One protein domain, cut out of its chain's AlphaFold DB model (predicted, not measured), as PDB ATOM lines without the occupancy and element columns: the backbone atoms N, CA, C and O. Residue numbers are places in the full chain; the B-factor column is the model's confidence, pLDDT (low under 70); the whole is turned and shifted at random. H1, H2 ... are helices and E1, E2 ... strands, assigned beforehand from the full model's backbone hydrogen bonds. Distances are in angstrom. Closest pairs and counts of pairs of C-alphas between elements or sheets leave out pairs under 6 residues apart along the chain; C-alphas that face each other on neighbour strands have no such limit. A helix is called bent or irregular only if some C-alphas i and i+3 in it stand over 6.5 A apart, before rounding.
ATOM      1  N   VAL A  81      46.560 -19.063  31.199       97.94
ATOM      2  CA  VAL A  81      47.829 -18.334  31.200       97.94
ATOM      3  C   VAL A  81      47.752 -17.240  30.147       97.94
ATOM      4  O   VAL A  81      47.424 -17.512  28.992       97.94
ATOM      5  N   ALA A  82      48.029 -16.010  30.557       96.94
ATOM      6  CA  ALA A  82      48.029 -14.844  29.693       96.94
ATOM      7  C   ALA A  82      49.260 -13.984  29.957       96.94
ATOM      8  O   ALA A  82      49.950 -14.153  30.961       96.94
ATOM      9  N   THR A  83      49.500 -13.031  29.068       96.94
ATOM     10  CA  THR A  83      50.438 -11.945  29.323       96.94
ATOM     11  C   THR A  83      50.011 -11.160  30.564       96.94
ATOM     12  O   THR A  83      48.815 -10.923  30.763       96.94
ATOM     13  N   GLU A  84      50.967 -10.734  31.384       96.75
ATOM     14  CA  GLU A  84      50.697  -9.925  32.574       96.75
ATOM     15  C   GLU A  84      49.859  -8.680  32.223       96.75
ATOM     16  O   GLU A  84      50.124  -7.955  31.248       96.75
ATOM     17  N   GLY A  85      48.783  -8.488  32.994       95.75
ATOM     18  CA  GLY A  85      47.754  -7.469  32.780       95.75
ATOM     19  C   GLY A  85      46.593  -7.890  31.863       95.75
ATOM     20  O   GLY A  85      45.666  -7.105  31.658       95.75
ATOM     21  N   PHE A  86      46.615  -9.105  31.298       96.00
ATOM     22  CA  PHE A  86      45.584  -9.639  30.390       96.00
ATOM     23  C   PHE A  86      44.864 -10.886  30.940       96.00
ATOM     24  O   PHE A  86      44.113 -11.565  30.228       96.00
ATOM     25  N   GLU A  87      45.018 -11.172  32.230       97.25
ATOM     26  CA  GLU A  87      44.392 -12.287  32.952       97.25
ATOM     27  C   GLU A  87      42.857 -12.193  32.951       97.25
ATOM     28  O   GLU A  87      42.157 -13.204  33.072       97.25
ATOM     29  N   ASP A  88      42.338 -10.971  32.792       95.75
ATOM     30  CA  ASP A  88      40.916 -10.646  32.858       95.75
ATOM     31  C   ASP A  88      40.166 -10.744  31.516       95.75
ATOM     32  O   ASP A  88      38.934 -10.635  31.493       95.75
ATOM     33  N   ILE A  89      40.849 -11.017  30.391       95.12
ATOM     34  CA  ILE A  89      40.209 -11.126  29.060       95.12
ATOM     35  C   ILE A  89      38.972 -12.050  29.064       95.12
ATOM     36  O   ILE A  89      37.928 -11.621  28.547       95.12
ATOM     37  N   PRO A  90      39.011 -13.281  29.628       94.44
ATOM     38  CA  PRO A  90      37.856 -14.177  29.596       94.44
ATOM     39  C   PRO A  90      36.622 -13.609  30.304       94.44
ATOM     40  O   PRO A  90      35.504 -13.967  29.946       94.44
ATOM     41  N   PHE A  91      36.808 -12.717  31.282       93.19
ATOM     42  CA  PHE A  91      35.742 -12.100  32.080       93.19
ATOM     43  C   PHE A  91      35.207 -10.821  31.428       93.19
ATOM     44  O   PHE A  91      34.009 -10.535  31.509       93.19
ATOM     45  N   LEU A  92      36.075 -10.079  30.733       92.38
ATOM     46  CA  LEU A  92      35.698  -8.896  29.958       92.38
ATOM     47  C   LEU A  92      34.908  -9.263  28.695       92.38
ATOM     48  O   LEU A  92      34.021  -8.511  28.282       92.38
ATOM     49  N   GLN A  93      35.215 -10.415  28.083       90.81
ATOM     50  CA  GLN A  93      34.527 -10.959  26.899       90.81
ATOM     51  C   GLN A  93      34.422  -9.959  25.738       90.81
ATOM     52  O   GLN A  93      33.462  -9.991  24.968       90.81
ATOM     53  N   ARG A  94      35.392  -9.038  25.628       86.62
ATOM     54  CA  ARG A  94      35.425  -7.954  24.627       86.62
ATOM     55  C   ARG A  94      34.131  -7.129  24.569       86.62
ATOM     56  O   ARG A  94      33.784  -6.608  23.516       86.62
ATOM     57  N   THR A  95      33.386  -7.051  25.674       81.50
ATOM     58  CA  THR A  95      32.078  -6.373  25.721       81.50
ATOM     59  C   THR A  95      31.068  -6.952  24.715       81.50
ATOM     60  O   THR A  95      30.113  -6.281  24.341       81.50
ATOM     61  N   ASN A  96      31.237  -8.210  24.289       78.75
ATOM     62  CA  ASN A  96      30.330  -8.852  23.346       78.75
ATOM     63  C   ASN A  96      28.954  -9.054  24.001       78.75
ATOM     64  O   ASN A  96      28.784  -9.943  24.836       78.75
ATOM     65  N   ARG A  97      27.988  -8.195  23.659       81.31
ATOM     66  CA  ARG A  97      26.610  -8.234  24.158       81.31
ATOM     67  C   ARG A  97      25.703  -8.799  23.077       81.31
ATOM     68  O   ARG A  97      25.670  -8.291  21.963       81.31
ATOM     69  N   ARG A  98      24.909  -9.817  23.421       79.12
ATOM     70  CA  ARG A  98      23.911 -10.368  22.489       79.12
ATOM     71  C   ARG A  98      22.785  -9.369  22.200       79.12
ATOM     72  O   ARG A  98      22.314  -9.300  21.072       79.12
ATOM     73  N   PHE A  99      22.383  -8.598  23.209       83.94
ATOM     74  CA  PHE A  99      21.354  -7.563  23.119       83.94
ATOM     75  C   PHE A  99      21.934  -6.260  23.676       83.94
ATOM     76  O   PHE A  99      22.229  -6.177  24.867       83.94
ATOM     77  N   HIS A 100      22.165  -5.267  22.815       81.88
ATOM     78  CA  HIS A 100      22.826  -4.015  23.208       81.88
ATOM     79  C   HIS A 100      21.901  -3.101  24.028       81.88
ATOM     80  O   HIS A 100      22.382  -2.384  24.904       81.88
ATOM     81  N   GLU A 101      20.592  -3.199  23.782       88.19
ATOM     82  CA  GLU A 101      19.530  -2.435  24.452       88.19
ATOM     83  C   GLU A 101      19.246  -2.922  25.890       88.19
ATOM     84  O   GLU A 101      18.696  -2.187  26.707       88.19
ATOM     85  N   ASP A 102      19.577  -4.181  26.201       89.62
ATOM     86  CA  ASP A 102      19.207  -4.815  27.467       89.62
ATOM     87  C   ASP A 102      20.224  -4.480  28.570       89.62
ATOM     88  O   ASP A 102      21.287  -5.097  28.694       89.62
ATOM     89  N   LEU A 103      19.878  -3.497  29.403       86.94
ATOM     90  CA  LEU A 103      20.683  -3.089  30.558       86.94
ATOM     91  C   LEU A 103      20.748  -4.161  31.660       86.94
ATOM     92  O   LEU A 103      21.655  -4.111  32.492       86.94
ATOM     93  N   ALA A 104      19.823  -5.125  31.672       89.94
ATOM     94  CA  ALA A 104      19.801  -6.231  32.625       89.94
ATOM     95  C   ALA A 104      20.600  -7.455  32.141       89.94
ATOM     96  O   ALA A 104      20.725  -8.438  32.882       89.94
ATOM     97  N   TRP A 105      21.164  -7.408  30.927       87.12
ATOM     98  CA  TRP A 105      21.894  -8.528  30.351       87.12
ATOM     99  C   TRP A 105      23.077  -8.957  31.227       87.12
ATOM    100  O   TRP A 105      23.960  -8.169  31.582       87.12
ATOM    101  N   ARG A 106      23.125 -10.257  31.535       86.75
ATOM    102  CA  ARG A 106      24.213 -10.877  32.293       86.75
ATOM    103  C   ARG A 106      25.143 -11.637  31.357       86.75
ATOM    104  O   ARG A 106      24.706 -12.504  30.601       86.75
ATOM    105  N   ARG A 107      26.442 -11.342  31.461       87.62
ATOM    106  CA  ARG A 107      27.495 -12.100  30.774       87.62
ATOM    107  C   ARG A 107      27.474 -13.565  31.220       87.62
ATOM    108  O   ARG A 107      27.342 -13.818  32.420       87.62
ATOM    109  N   PRO A 108      27.667 -14.525  30.300       90.00
ATOM    110  CA  PRO A 108      27.953 -15.898  30.680       90.00
ATOM    111  C   PRO A 108      29.203 -15.951  31.560       90.00
ATOM    112  O   PRO A 108      30.214 -15.327  31.243       90.00
ATOM    113  N   THR A 109      29.167 -16.721  32.643       92.00
ATOM    114  CA  THR A 109      30.370 -16.973  33.444       92.00
ATOM    115  C   THR A 109      31.432 -17.653  32.565       92.00
ATOM    116  O   THR A 109      31.093 -18.601  31.853       92.00
ATOM    117  N   PRO A 110      32.706 -17.240  32.574       93.62
ATOM    118  CA  PRO A 110      33.751 -17.941  31.819       93.62
ATOM    119  C   PRO A 110      33.936 -19.391  32.291       93.62
ATOM    120  O   PRO A 110      33.453 -19.771  33.359       93.62
ATOM    121  N   LEU A 111      34.602 -20.229  31.490       94.50
ATOM    122  CA  LEU A 111      34.932 -21.607  31.890       94.50
ATOM    123  C   LEU A 111      36.050 -21.651  32.946       94.50
ATOM    124  O   LEU A 111      36.076 -22.557  33.773       94.50
ATOM    125  N   VAL A 112      36.937 -20.653  32.943       95.88
ATOM    126  CA  VAL A 112      38.018 -20.498  33.923       95.88
ATOM    127  C   VAL A 112      37.590 -19.608  35.091       95.88
ATOM    128  O   VAL A 112      36.778 -18.691  34.933       95.88
ATOM    129  N   ARG A 113      38.146 -19.860  36.278       95.25
ATOM    130  CA  ARG A 113      37.949 -19.016  37.465       95.25
ATOM    131  C   ARG A 113      39.058 -17.982  37.549       95.25
ATOM    132  O   ARG A 113      40.191 -18.272  37.197       95.25
ATOM    133  N   ARG A 114      38.765 -16.804  38.099       95.12
ATOM    134  CA  ARG A 114      39.746 -15.709  38.165       95.12
ATOM    135  C   ARG A 114      41.019 -16.068  38.939       95.12
ATOM    136  O   ARG A 114      42.099 -15.633  38.564       95.12
ATOM    137  N   GLN A 115      40.889 -16.885  39.984       96.25
ATOM    138  CA  GLN A 115      42.013 -17.412  40.770       96.25
ATOM    139  C   GLN A 115      42.870 -18.451  40.022       96.25
ATOM    140  O   GLN A 115      43.941 -18.803  40.494       96.25
ATOM    141  N   ASP A 116      42.376 -18.971  38.893       97.38
ATOM    142  CA  ASP A 116      43.095 -19.890  38.004       97.38
ATOM    143  C   ASP A 116      43.681 -19.151  36.781       97.38
ATOM    144  O   ASP A 116      44.243 -19.790  35.892       97.38
ATOM    145  N   SER A 117      43.543 -17.820  36.720       97.81
ATOM    146  CA  SER A 117      44.160 -16.984  35.688       97.81
ATOM    147  C   SER A 117      45.524 -16.478  36.154       97.81
ATOM    148  O   SER A 117      45.617 -15.841  37.204       97.81
ATOM    149  N   ILE A 118      46.562 -16.736  35.363       98.12
ATOM    150  CA  ILE A 118      47.962 -16.470  35.696       98.12
ATOM    151  C   ILE A 118      48.550 -15.532  34.641       98.12
ATOM    152  O   ILE A 118      48.485 -15.830  33.447       98.12
ATOM    153  N   GLY A 119      49.125 -14.420  35.093       97.75
ATOM    154  CA  GLY A 119      49.918 -13.515  34.268       97.75
ATOM    155  C   GLY A 119      51.367 -13.975  34.197       97.75
ATOM    156  O   GLY A 119      51.978 -14.251  35.230       97.75
ATOM    157  N   LEU A 120      51.917 -14.067  32.990       97.12
ATOM    158  CA  LEU A 120      53.353 -14.196  32.768       97.12
ATOM    159  C   LEU A 120      53.930 -12.833  32.394       97.12
ATOM    160  O   LEU A 120      53.416 -12.176  31.487       97.12
ATOM    161  N   ALA A 121      55.006 -12.447  33.082       96.69
ATOM    162  CA  ALA A 121      55.804 -11.264  32.773       96.69
ATOM    163  C   ALA A 121      56.524 -11.467  31.429       96.69
ATOM    164  O   ALA A 121      57.653 -11.948  31.351       96.69
TER     165      ALA A 121
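Overview. This is residues 81 to 121 of the 133 residues of the protein "Hydant_A_N domain-containing protein" of marine sediment metagenome (UniProt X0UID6). With little regular structure, this is a long, narrow loop of chain closed at one end by two short parallel strands, E1 and E2, side by side. The chain runs out through the short helix H1, turns at the far end, where residues 99 to 104 stick out, and returns through a stretch with no named element. The printed part has 41 residues, 14 of them in named elements, in the order E1, H1, E2; the class is mixed. It is loose, with a radius of gyration of the C-alphas of 12.3 A, and a rod spanning 38 by 15 by 11 A.

Along the chain. E1 is residues 81 to 83, from C-alpha 81 at (47.829, -18.334, 31.200). E2 is residues 117 to 120, 10.0 A long, ending with C-alpha 120 at (53.353, -14.196, 32.768). H1, residues 89 to 95, is 10.0 A long.

Arrangement. E1 and E2 are parallel neighbours, 45 degrees between their directions; N 82 and O 118 are 2.9 A apart, within hydrogen-bond range. E1, H1 and E2 form a strand-helix-strand unit, two parallel strands with a helix between along the chain, its crossover right-handed. H1 is irregular, with C-alphas 91 and 94 8.5 A apart; 1 of 3 O i to N i+4 pairs and 2 of 4 O i to N i+3 pairs are within range.

Size, cuts and confidence. The C-alphas farthest apart, Glu 101 and Ala 121, are 38.2 A apart. The link from H1 to E2 is long, 21 residues. The printed part has no cut, and no printed residue is under 70 in pLDDT.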